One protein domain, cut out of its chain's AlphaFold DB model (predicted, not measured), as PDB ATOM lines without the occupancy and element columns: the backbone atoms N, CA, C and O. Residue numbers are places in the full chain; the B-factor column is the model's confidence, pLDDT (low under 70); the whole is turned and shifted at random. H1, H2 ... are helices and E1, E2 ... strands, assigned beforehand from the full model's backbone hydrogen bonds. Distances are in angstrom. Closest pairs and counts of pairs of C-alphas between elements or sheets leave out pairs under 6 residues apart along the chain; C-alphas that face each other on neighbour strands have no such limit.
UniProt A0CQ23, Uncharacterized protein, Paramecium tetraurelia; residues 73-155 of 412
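Overview. This is residues 73 to 155 of the 412 residues of an uncharacterized protein of Paramecium tetraurelia (UniProt A0CQ23). What would one see first in this model? Three small units stand in a row along the longest axis, each a short helix packed on a two-stranded hairpin: H1 with E1 and E2 at one end, H2 with E3 and E4 in the middle, and H3 with E5 and E6 at the other end. What is it built of? The printed part has 83 residues, with three named helices and six named strands in the order H1, E1, E2, H2, E3, E4, H3, E5, E6, and each hairpin is an antiparallel sheet of two strands. The class is mixed, helices and strands, but under half of the residues are in named elements: 34 of 83. How large and how dense is it? It is compact, with a radius of gyration of the C-alphas of 13.2 A, yet elongated in outline, with spans of 43 by 23 by 16 A.

Arrangement. How is the first hairpin paired, and what is close to it? E1, residues 82 to 85, and E2, residues 88 to 91, form an antiparallel hairpin with 140 degrees between their N-to-C directions, and N 83 and O 90 are within hydrogen-bond range at 2.8 A. The closest C-alphas of E1 and H1, residues 73 to 76, are those of Gly 83 and Cys 76, 5.9 A apart. The closest C-alphas of E1 and H2, residues 103 to 106, are those of Phe 84 and Ser 106 at 4.4 A. What follows next along the long axis? E3, residues 110 to 112, and E4, residues 117 to 119, form an antiparallel hairpin at 134 degrees, with N 118 and O 111 at 2.8 A, within hydrogen-bond range. The closest C-alphas of H2 and E3 are those of Cys 103 and Cys 110, at 5.3 A. Those of E3 and H3, residues 129 to 132, are Ser 112 and Gly 131, at 5.8 A. What is at the other end? E5, residues 142 to 145, and E6, residues 151 to 154, form an antiparallel hairpin at 146 degrees, with N 143 and O 153 at 2.8 A, within hydrogen-bond range. The closest C-alphas of H3 and E5 are those of Cys 132 and Cys 142, at 5.7 A. What stays apart, and how are the helices formed? E1 and E2 are apart from E3, E4, E5 and E6, and E3 and E4 are apart from E5 and E6; H1 and H2 are near each other. H1, H2 and H3 are too short for any O i to N i+4 pair, and in each the one O i to N i+3 pair is within range.

Along the chain. Where do the strands run? E1 runs 9.7 A from C-alpha 82 at (39.966, -23.631, -40.100), and E2 runs 9.9 A. E3 and E4 each measure 7.0 A from first to last C-alpha. E5 measures 9.8 A, and E6 runs 10.5 A to C-alpha 154 at (14.685, -23.523, -52.837). Where are the helices? H1 measures 5.0 A and begins at C-alpha 73, at (36.548, -21.552, -30.776); H2 measures 5.1 A and H3 4.9 A.

Size, cuts and confidence. How far does it reach? The two C-alphas farthest apart are those of Glu 88 and Leu 148, at 43.2 A. Are there cuts or long links? The printed part has no cut, and the link from E2 to H2, with 11 residues between them, is long. Where is confidence low? The mean pLDDT of the printed part is 89.6, and residues 73 and 88 are under 70.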
ATOM      1  N   GLN A  73      37.688 -20.865 -30.142       69.75
ATOM      2  CA  GLN A  73      36.548 -21.552 -30.776       69.75
ATOM      3  C   GLN A  73      35.660 -20.626 -31.632       69.75
ATOM      4  O   GLN A  73      35.410 -20.929 -32.797       69.75
ATOM      5  N   GLU A  74      35.224 -19.495 -31.072       72.62
ATOM      6  CA  GLU A  74      34.331 -18.536 -31.742       72.62
ATOM      7  C   GLU A  74      34.952 -17.924 -33.001       72.62
ATOM      8  O   GLU A  74      34.273 -17.772 -34.016       72.62
ATOM      9  N   ASP A  75      36.251 -17.629 -32.961       78.25
ATOM     10  CA  ASP A  75      36.978 -17.076 -34.104       78.25
ATOM     11  C   ASP A  75      37.317 -18.169 -35.119       78.25
ATOM     12  O   ASP A  75      37.234 -17.945 -36.325       78.25
ATOM     13  N   CYS A  76      37.661 -19.365 -34.631       81.81
ATOM     14  CA  CYS A  76      38.029 -20.530 -35.425       81.81
ATOM     15  C   CYS A  76      36.903 -20.927 -36.373       81.81
ATOM     16  O   CYS A  76      37.140 -21.106 -37.567       81.81
ATOM     17  N   ARG A  77      35.667 -20.999 -35.858       85.31
ATOM     18  CA  ARG A  77      34.506 -21.384 -36.665       85.31
ATOM     19  C   ARG A  77      34.180 -20.389 -37.772       85.31
ATOM     20  O   ARG A  77      33.417 -20.766 -38.649       85.31
ATOM     21  N   GLN A  78      34.705 -19.158 -37.722       86.69
ATOM     22  CA  GLN A  78      34.536 -18.115 -38.742       86.69
ATOM     23  C   GLN A  78      35.678 -18.098 -39.769       86.69
ATOM     24  O   GLN A  78      35.568 -17.432 -40.797       86.69
ATOM     25  N   GLN A  79      36.783 -18.807 -39.516       86.44
ATOM     26  CA  GLN A  79      37.917 -18.816 -40.435       86.44
ATOM     27  C   GLN A  79      37.626 -19.677 -41.659       86.44
ATOM     28  O   GLN A  79      37.089 -20.780 -41.572       86.44
ATOM     29  N   GLU A  80      38.058 -19.201 -42.823       85.81
ATOM     30  CA  GLU A  80      37.821 -19.897 -44.085       85.81
ATOM     31  C   GLU A  80      38.563 -21.243 -44.168       85.81
ATOM     32  O   GLU A  80      38.042 -22.205 -44.733       85.81
ATOM     33  N   GLN A  81      39.775 -21.303 -43.612       87.81
ATOM     34  CA  GLN A  81      40.677 -22.453 -43.702       87.81
ATOM     35  C   GLN A  81      40.763 -23.258 -42.400       87.81
ATOM     36  O   GLN A  81      41.573 -24.178 -42.324       87.81
ATOM     37  N   CYS A  82      39.935 -22.950 -41.394       88.00
ATOM     38  CA  CYS A  82      39.966 -23.631 -40.100       88.00
ATOM     39  C   CYS A  82      38.604 -24.211 -39.712       88.00
ATOM     40  O   CYS A  82      37.557 -23.812 -40.223       88.00
ATOM     41  N   GLY A  83      38.626 -25.170 -38.791       86.81
ATOM     42  CA  GLY A  83      37.439 -25.713 -38.151       86.81
ATOM     43  C   GLY A  83      37.736 -26.149 -36.724       86.81
ATOM     44  O   GLY A  83      38.836 -26.602 -36.405       86.81
ATOM     45  N   PHE A  84      36.751 -25.989 -35.851       84.31
ATOM     46  CA  PHE A  84      36.851 -26.379 -34.457       84.31
ATOM     47  C   PHE A  84      36.478 -27.853 -34.286       84.31
ATOM     48  O   PHE A  84      35.421 -28.296 -34.729       84.31
ATOM     49  N   TYR A  85      37.341 -28.625 -33.631       80.12
ATOM     50  CA  TYR A  85      37.125 -30.049 -33.404       80.12
ATOM     51  C   TYR A  85      37.693 -30.476 -32.051       80.12
ATOM     52  O   TYR A  85      38.876 -30.297 -31.778       80.12
ATOM     53  N   PHE A  86      36.837 -31.034 -31.188       72.69
ATOM     54  CA  PHE A  86      37.203 -31.559 -29.863       72.69
ATOM     55  C   PHE A  86      38.117 -30.648 -29.018       72.69
ATOM     56  O   PHE A  86      39.025 -31.123 -28.339       72.69
ATOM     57  N   GLY A  87      37.845 -29.339 -29.009       73.50
ATOM     58  CA  GLY A  87      38.584 -28.383 -28.178       73.50
ATOM     59  C   GLY A  87      39.772 -27.712 -28.865       73.50
ATOM     60  O   GLY A  87      40.403 -26.859 -28.245       73.50
ATOM     61  N   GLU A  88      40.066 -28.051 -30.122       69.06
ATOM     62  CA  GLU A  88      41.185 -27.486 -30.878       69.06
ATOM     63  C   GLU A  88      40.713 -26.866 -32.198       69.06
ATOM     64  O   GLU A  88      39.782 -27.358 -32.839       69.06
ATOM     65  N   CYS A  89      41.371 -25.781 -32.615       81.88
ATOM     66  CA  CYS A  89      41.211 -25.225 -33.953       81.88
ATOM     67  C   CYS A  89      42.218 -25.885 -34.900       81.88
ATOM     68  O   CYS A  89      43.433 -25.725 -34.750       81.88
ATOM     69  N   ILE A  90      41.698 -26.644 -35.856       80.31
ATOM     70  CA  ILE A  90      42.473 -27.416 -36.828       80.31
ATOM     71  C   ILE A  90      42.215 -26.890 -38.238       80.31
ATOM     72  O   ILE A  90      41.296 -26.098 -38.450       80.31
ATOM     73  N   ASP A  91      43.008 -27.327 -39.213       80.06
ATOM     74  CA  ASP A  91      42.731 -26.983 -40.607       80.06
ATOM     75  C   ASP A  91      41.410 -27.591 -41.060       80.06
ATOM     76  O   ASP A  91      41.041 -28.718 -40.705       80.06
ATOM     77  N   PHE A  92      40.714 -26.855 -41.910       86.50
ATOM     78  CA  PHE A  92      39.481 -27.314 -42.506       86.50
ATOM     79  C   PHE A  92      39.763 -28.339 -43.615       86.50
ATOM     80  O   PHE A  92      40.152 -27.984 -44.727       86.50
ATOM     81  N   LEU A  93      39.526 -29.622 -43.324       79.06
ATOM     82  CA  LEU A  93      39.664 -30.732 -44.284       79.06
ATOM     83  C   LEU A  93      38.323 -31.203 -44.882       79.06
ATOM     84  O   LEU A  93      38.302 -32.121 -45.701       79.06
ATOM     85  N   GLY A  94      37.208 -30.599 -44.466       84.94
ATOM     86  CA  GLY A  94      35.850 -30.939 -44.902       84.94
ATOM     87  C   GLY A  94      34.916 -31.279 -43.744       84.94
ATOM     88  O   GLY A  94      35.353 -31.685 -42.663       84.94
ATOM     89  N   CYS A  95      33.608 -31.140 -43.977       90.88
ATOM     90  CA  CYS A  95      32.624 -31.189 -42.897       90.88
ATOM     91  C   CYS A  95      32.464 -32.582 -42.282       90.88
ATOM     92  O   CYS A  95      32.223 -32.698 -41.086       90.88
ATOM     93  N   LYS A  96      32.671 -33.649 -43.060       88.06
ATOM     94  CA  LYS A  96      32.467 -35.048 -42.627       88.06
ATOM     95  C   LYS A  96      33.322 -35.477 -41.427       88.06
ATOM     96  O   LYS A  96      33.021 -36.503 -40.827       88.06
ATOM     97  N   ASN A  97      34.380 -34.732 -41.113       81.44
ATOM     98  CA  ASN A  97      35.268 -35.019 -39.988       81.44
ATOM     99  C   ASN A  97      34.717 -34.509 -38.649       81.44
ATOM    100  O   ASN A  97      35.203 -34.929 -37.600       81.44
ATOM    101  N   PHE A  98      33.725 -33.615 -38.671       85.19
ATOM    102  CA  PHE A  98      33.182 -32.986 -37.473       85.19
ATOM    103  C   PHE A  98      32.059 -33.798 -36.826       85.19
ATOM    104  O   PHE A  98      31.402 -34.631 -37.456       85.19
ATOM    105  N   ASP A  99      31.845 -33.528 -35.539       81.44
ATOM    106  CA  ASP A  99      30.769 -34.125 -34.756       81.44
ATOM    107  C   ASP A  99      29.401 -33.677 -35.291       81.44
ATOM    108  O   ASP A  99      29.116 -32.480 -35.373       81.44
ATOM    109  N   LYS A 100      28.548 -34.650 -35.634       81.12
ATOM    110  CA  LYS A 100      27.238 -34.443 -36.271       81.12
ATOM    111  C   LYS A 100      26.298 -33.539 -35.467       81.12
ATOM    112  O   LYS A 100      25.414 -32.917 -36.055       81.12
ATOM    113  N   ASP A 101      26.479 -33.499 -34.146       82.69
ATOM    114  CA  ASP A 101      25.644 -32.722 -33.230       82.69
ATOM    115  C   ASP A 101      26.149 -31.269 -33.102       82.69
ATOM    116  O   ASP A 101      25.457 -30.421 -32.548       82.69
ATOM    117  N   ASN A 102      27.332 -30.962 -33.655       86.62
ATOM    118  CA  ASN A 102      28.042 -29.691 -33.490       86.62
ATOM    119  C   ASN A 102      28.580 -29.119 -34.824       86.62
ATOM    120  O   ASN A 102      29.596 -28.423 -34.837       86.62
ATOM    121  N   CYS A 103      27.923 -29.388 -35.961       91.50
ATOM    122  CA  CYS A 103      28.423 -28.996 -37.291       91.50
ATOM    123  C   CYS A 103      28.683 -27.488 -37.438       91.50
ATOM    124  O   CYS A 103      29.779 -27.090 -37.825       91.50
ATOM    125  N   GLN A 104      27.699 -26.658 -37.080       89.06
ATOM    126  CA  GLN A 104      27.797 -25.196 -37.185       89.06
ATOM    127  C   GLN A 104      28.778 -24.595 -36.170       89.06
ATOM    128  O   GLN A 104      29.429 -23.593 -36.451       89.06
ATOM    129  N   GLU A 105      28.942 -25.243 -35.015       86.25
ATOM    130  CA  GLU A 105      29.967 -24.862 -34.037       86.25
ATOM    131  C   GLU A 105      31.376 -25.242 -34.492       86.25
ATOM    132  O   GLU A 105      32.352 -24.620 -34.077       86.25
ATOM    133  N   SER A 106      31.489 -26.240 -35.370       89.62
ATOM    134  CA  SER A 106      32.763 -26.655 -35.950       89.62
ATOM    135  C   SER A 106      33.197 -25.713 -37.074       89.62
ATOM    136  O   SER A 106      34.371 -25.369 -37.176       89.62
ATOM    137  N   SER A 107      32.269 -25.269 -37.924       91.38
ATOM    138  CA  SER A 107      32.542 -24.283 -38.973       91.38
ATOM    139  C   SER A 107      31.245 -23.683 -39.504       91.38
ATOM    140  O   SER A 107      30.280 -24.412 -39.745       91.38
ATOM    141  N   TYR A 108      31.264 -22.386 -39.828       91.31
ATOM    142  CA  TYR A 108      30.156 -21.703 -40.509       91.31
ATOM    143  C   TYR A 108      29.793 -22.330 -41.868       91.31
ATOM    144  O   TYR A 108      28.724 -22.061 -42.411       91.31
ATOM    145  N   LYS A 109      30.677 -23.168 -42.429       92.75
ATOM    146  CA  LYS A 109      30.499 -23.869 -43.707       92.75
ATOM    147  C   LYS A 109      29.774 -25.212 -43.586       92.75
ATOM    148  O   LYS A 109      29.527 -25.831 -44.618       92.75
ATOM    149  N   CYS A 110      29.468 -25.689 -42.376       94.31
ATOM    150  CA  CYS A 110      29.004 -27.060 -42.149       94.31
ATOM    151  C   CYS A 110      27.613 -27.137 -41.521       94.31
ATOM    152  O   CYS A 110      27.366 -26.594 -40.450       94.31
ATOM    153  N   VAL A 111      26.719 -27.916 -42.121       95.19
ATOM    154  CA  VAL A 111      25.377 -28.225 -41.599       95.19
ATOM    155  C   VAL A 111      25.224 -29.719 -41.333       95.19
ATOM    156  O   VAL A 111      26.010 -30.524 -41.822       95.19
ATOM    157  N   SER A 112      24.221 -30.108 -40.547       94.50
ATOM    158  CA  SER A 112      23.915 -31.524 -40.310       94.50
ATOM    159  C   SER A 112      22.964 -32.060 -41.379       94.50
ATOM    160  O   SER A 112      21.937 -31.443 -41.656       94.50
ATOM    161  N   ASP A 113      23.262 -33.238 -41.933       94.56
ATOM    162  CA  ASP A 113      22.331 -34.011 -42.768       94.56
ATOM    163  C   ASP A 113      21.474 -34.998 -41.942       94.56
ATOM    164  O   ASP A 113      20.732 -35.814 -42.498       94.56
ATOM    165  N   GLY A 114      21.574 -34.934 -40.607       91.88
ATOM    166  CA  GLY A 114      20.937 -35.834 -39.642       91.88
ATOM    167  C   GLY A 114      21.766 -37.070 -39.282       91.88
ATOM    168  O   GLY A 114      21.537 -37.678 -38.236       91.88
ATOM    169  N   SER A 115      22.748 -37.437 -40.108       92.25
ATOM    170  CA  SER A 115      23.677 -38.544 -39.848       92.25
ATOM    171  C   SER A 115      25.105 -38.055 -39.605       92.25
ATOM    172  O   SER A 115      25.807 -38.616 -38.764       92.25
ATOM    173  N   LYS A 116      25.534 -37.018 -40.324       92.25
ATOM    174  CA  LYS A 116      26.879 -36.432 -40.292       92.25
ATOM    175  C   LYS A 116      26.829 -34.945 -40.643       92.25
ATOM    176  O   LYS A 116      25.817 -34.436 -41.123       92.25
ATOM    177  N   CYS A 117      27.958 -34.271 -40.466       94.38
ATOM    178  CA  CYS A 117      28.140 -32.937 -41.014       94.38
ATOM    179  C   CYS A 117      28.457 -32.994 -42.514       94.38
ATOM    180  O   CYS A 117      29.257 -33.816 -42.975       94.38
ATOM    181  N   VAL A 118      27.842 -32.091 -43.265       95.31
ATOM    182  CA  VAL A 118      28.041 -31.875 -44.699       95.31
ATOM    183  C   VAL A 118      28.276 -30.392 -44.955       95.31
ATOM    184  O   VAL A 118      27.897 -29.547 -44.143       95.31
ATOM    185  N   GLU A 119      28.937 -30.071 -46.058       94.88
ATOM    186  CA  GLU A 119      29.098 -28.687 -46.487       94.88
ATOM    187  C   GLU A 119      27.729 -28.049 -46.763       94.88
ATOM    188  O   GLU A 119      26.800 -28.716 -47.226       94.88
ATOM    189  N   ILE A 120      27.605 -26.748 -46.498       95.44
ATOM    190  CA  ILE A 120      26.480 -25.959 -46.996       95.44
ATOM    191  C   ILE A 120      26.559 -25.950 -48.524       95.44
ATOM    192  O   ILE A 120      27.583 -25.576 -49.096       95.44
ATOM    193  N   GLN A 121      25.476 -26.355 -49.176       94.75
ATOM    194  CA  GLN A 121      25.394 -26.514 -50.631       94.75
ATOM    195  C   GLN A 121      24.159 -25.791 -51.178       94.75
ATOM    196  O   GLN A 121      23.446 -25.110 -50.432       94.75
ATOM    197  N   ASP A 122      23.901 -25.896 -52.482       97.62
ATOM    198  CA  ASP A 122      22.602 -25.505 -53.025       97.62
ATOM    199  C   ASP A 122      21.516 -26.478 -52.553       97.62
ATOM    200  O   ASP A 122      21.779 -27.651 -52.291       97.62
ATOM    201  N   CYS A 123      20.269 -26.005 -52.449       97.56
ATOM    202  CA  CYS A 123      19.188 -26.848 -51.938       97.56
ATOM    203  C   CYS A 123      19.039 -28.147 -52.744       97.56
ATOM    204  O   CYS A 123      18.774 -29.180 -52.153       97.56
ATOM    205  N   SER A 124      19.243 -28.119 -54.066       97.06
ATOM    206  CA  SER A 124      19.151 -29.308 -54.930       97.06
ATOM    207  C   SER A 124      20.128 -30.425 -54.568       97.06
ATOM    208  O   SER A 124      19.874 -31.576 -54.917       97.06
ATOM    209  N   ASP A 125      21.215 -30.093 -53.875       96.50
ATOM    210  CA  ASP A 125      22.295 -31.026 -53.567       96.50
ATOM    211  C   ASP A 125      22.103 -31.693 -52.195       96.50
ATOM    212  O   ASP A 125      22.714 -32.725 -51.898       96.50
ATOM    213  N   TYR A 126      21.193 -31.171 -51.362       96.00
ATOM    214  CA  TYR A 126      20.808 -31.840 -50.126       96.00
ATOM    215  C   TYR A 126      20.014 -33.115 -50.423       96.00
ATOM    216  O   TYR A 126      18.936 -33.104 -51.016       96.00
ATOM    217  N   THR A 127      20.540 -34.237 -49.932       93.88
ATOM    218  CA  THR A 127      19.986 -35.584 -50.158       93.88
ATOM    219  C   THR A 127      19.154 -36.112 -48.991       93.88
ATOM    220  O   THR A 127      18.577 -37.197 -49.084       93.88
ATOM    221  N   THR A 128      19.073 -35.362 -47.890       94.62
ATOM    222  CA  THR A 128      18.286 -35.719 -46.706       94.62
ATOM    223  C   THR A 128      17.382 -34.568 -46.284       94.62
ATOM    224  O   THR A 128      17.693 -33.397 -46.502       94.62
ATOM    225  N   GLU A 129      16.278 -34.906 -45.620       95.12
ATOM    226  CA  GLU A 129      15.332 -33.933 -45.066       95.12
ATOM    227  C   GLU A 129      15.994 -33.007 -44.033       95.12
ATOM    228  O   GLU A 129      15.815 -31.795 -44.094       95.12
ATOM    229  N   ASN A 130      16.833 -33.553 -43.144       94.00
ATOM    230  CA  ASN A 130      17.578 -32.756 -42.162       94.00
ATOM    231  C   ASN A 130      18.586 -31.811 -42.828       94.00
ATOM    232  O   ASN A 130      18.697 -30.664 -42.411       94.00
ATOM    233  N   GLY A 131      19.277 -32.257 -43.885       94.94
ATOM    234  CA  GLY A 131      20.155 -31.384 -44.667       94.94
ATOM    235  C   GLY A 131      19.361 -30.241 -45.298       94.94
ATOM    236  O   GLY A 131      19.713 -29.075 -45.137       94.94
ATOM    237  N   CYS A 132      18.219 -30.578 -45.901       96.44
ATOM    238  CA  CYS A 132      17.302 -29.635 -46.528       96.44
ATOM    239  C   CYS A 132      16.611 -28.665 -45.552       96.44
ATOM    240  O   CYS A 132      16.092 -27.642 -45.980       96.44
ATOM    241  N   ALA A 133      16.598 -28.938 -44.247       94.44
ATOM    242  CA  ALA A 133      16.082 -27.994 -43.254       94.44
ATOM    243  C   ALA A 133      17.003 -26.769 -43.062       94.44
ATOM    244  O   ALA A 133      16.594 -25.767 -42.469       94.44
ATOM    245  N   ASN A 134      18.245 -26.836 -43.553       94.75
ATOM    246  CA  ASN A 134      19.208 -25.744 -43.484       94.75
ATOM    247  C   ASN A 134      19.066 -24.785 -44.672       94.75
ATOM    248  O   ASN A 134      18.486 -25.102 -45.710       94.75
ATOM    249  N   LYS A 135      19.646 -23.591 -44.532       95.88
ATOM    250  CA  LYS A 135      19.792 -22.654 -45.650       95.88
ATOM    251  C   LYS A 135      20.836 -23.161 -46.647       95.88
ATOM    252  O   LYS A 135      21.735 -23.928 -46.299       95.88
ATOM    253  N   ASN A 136      20.724 -22.704 -47.887       95.94
ATOM    254  CA  ASN A 136      21.747 -22.941 -48.897       95.94
ATOM    255  C   ASN A 136      22.956 -22.005 -48.727       95.94
ATOM    256  O   ASN A 136      22.948 -21.089 -47.900       95.94
ATOM    257  N   GLN A 137      23.976 -22.191 -49.565       95.12
ATOM    258  CA  GLN A 137      25.211 -21.387 -49.563       95.12
ATOM    259  C   GLN A 137      24.994 -19.886 -49.825       95.12
ATOM    260  O   GLN A 137      25.846 -19.065 -49.500       95.12
ATOM    261  N   HIS A 138      23.831 -19.513 -50.360       94.75
ATOM    262  CA  HIS A 138      23.413 -18.133 -50.602       94.75
ATOM    263  C   HIS A 138      22.517 -17.574 -49.478       94.75
ATOM    264  O   HIS A 138      21.924 -16.507 -49.636       94.75
ATOM    265  N   GLY A 139      22.356 -18.303 -48.368       94.00
ATOM    266  CA  GLY A 139      21.520 -17.907 -47.235       94.00
ATOM    267  C   GLY A 139      20.007 -18.001 -47.482       94.00
ATOM    268  O   GLY A 139      19.236 -17.491 -46.665       94.00
ATOM    269  N   LYS A 140      19.562 -18.644 -48.571       96.19
ATOM    270  CA  LYS A 140      18.134 -18.845 -48.877       96.19
ATOM    271  C   LYS A 140      17.602 -20.118 -48.228       96.19
ATOM    272  O   LYS A 140      18.341 -21.083 -48.047       96.19
ATOM    273  N   TYR A 141      16.314 -20.117 -47.899       97.69
ATOM    274  CA  TYR A 141      15.638 -21.274 -47.314       97.69
ATOM    275  C   TYR A 141      15.381 -22.378 -48.345       97.69
ATOM    276  O   TYR A 141      15.081 -22.110 -49.513       97.69
ATOM    277  N   CYS A 142      15.464 -23.617 -47.873       97.56
ATOM    278  CA  CYS A 142      15.189 -24.825 -48.632       97.56
ATOM    279  C   CYS A 142      13.902 -25.500 -48.124       97.56
ATOM    280  O   CYS A 142      13.506 -25.312 -46.973       97.56
ATOM    281  N   VAL A 143      13.249 -26.279 -48.988       97.00
ATOM    282  CA  VAL A 143      12.067 -27.086 -48.665       97.00
ATOM    283  C   VAL A 143      12.231 -28.503 -49.206       97.00
ATOM    284  O   VAL A 143      12.630 -28.709 -50.358       97.00
ATOM    285  N   TRP A 144      11.940 -29.488 -48.354       96.69
ATOM    286  CA  TRP A 144      12.006 -30.905 -48.692       96.69
ATOM    287  C   TRP A 144      10.689 -31.358 -49.310       96.69
ATOM    288  O   TRP A 144       9.626 -31.229 -48.703       96.69
ATOM    289  N   ILE A 145      10.754 -31.916 -50.514       94.31
ATOM    290  CA  ILE A 145       9.599 -32.487 -51.193       94.31
ATOM    291  C   ILE A 145       9.590 -33.989 -50.915       94.31
ATOM    292  O   ILE A 145      10.435 -34.749 -51.389       94.31
ATOM    293  N   GLY A 146       8.632 -34.416 -50.092       86.50
ATOM    294  CA  GLY A 146       8.334 -35.831 -49.882       86.50
ATOM    295  C   GLY A 146       7.557 -36.430 -51.060       86.50
ATOM    296  O   GLY A 146       6.919 -35.715 -51.825       86.50
ATOM    297  N   GLY A 147       7.569 -37.759 -51.196       84.62
ATOM    298  CA  GLY A 147       6.817 -38.465 -52.239       84.62
ATOM    299  C   GLY A 147       7.602 -39.607 -52.880       84.62
ATOM    300  O   GLY A 147       8.468 -40.203 -52.236       84.62
ATOM    301  N   LEU A 148       7.265 -39.915 -54.139       79.38
ATOM    302  CA  LEU A 148       7.935 -40.947 -54.945       79.38
ATOM    303  C   LEU A 148       9.372 -40.548 -55.307       79.38
ATOM    304  O   LEU A 148      10.273 -41.377 -55.223       79.38
ATOM    305  N   GLU A 149       9.588 -39.275 -55.641       86.75
ATOM    306  CA  GLU A 149      10.907 -38.691 -55.876       86.75
ATOM    307  C   GLU A 149      11.200 -37.698 -54.757       86.75
ATOM    308  O   GLU A 149      10.608 -36.625 -54.689       86.75
ATOM    309  N   LYS A 150      12.074 -38.095 -53.829       93.06
ATOM    310  CA  LYS A 150      12.495 -37.235 -52.725       93.06
ATOM    311  C   LYS A 150      13.574 -36.285 -53.217       93.06
ATOM    312  O   LYS A 150      14.641 -36.742 -53.628       93.06
ATOM    313  N   ASN A 151      13.318 -34.991 -53.134       95.00
ATOM    314  CA  ASN A 151      14.309 -33.980 -53.463       95.00
ATOM    315  C   ASN A 151      14.153 -32.735 -52.593       95.00
ATOM    316  O   ASN A 151      13.102 -32.464 -52.014       95.00
ATOM    317  N   CYS A 152      15.228 -31.962 -52.522       97.25
ATOM    318  CA  CYS A 152      15.249 -30.666 -51.875       97.25
ATOM    319  C   CYS A 152      15.305 -29.562 -52.937       97.25
ATOM    320  O   CYS A 152      15.917 -29.726 -53.993       97.25
ATOM    321  N   ARG A 153      14.648 -28.428 -52.684       96.81
ATOM    322  CA  ARG A 153      14.716 -27.250 -53.560       96.81
ATOM    323  C   ARG A 153      14.640 -25.956 -52.764       96.81
ATOM    324  O   ARG A 153      14.292 -25.966 -51.589       96.81
ATOM    325  N   ASN A 154      14.938 -24.838 -53.420       97.56
ATOM    326  CA  ASN A 154      14.685 -23.523 -52.837       97.56
ATOM    327  C   ASN A 154      13.181 -23.346 -52.562       97.56
ATOM    328  O   ASN A 154      12.335 -23.816 -53.336       97.56
ATOM    329  N   VAL A 155      12.871 -22.625 -51.488       97.44
ATOM    330  CA  VAL A 155      11.525 -22.106 -51.228       97.44
ATOM    331  C   VAL A 155      11.111 -21.160 -52.359       97.44
ATOM    332  O   VAL A 155      11.886 -20.297 -52.775       97.44
TER     333      VAL A 155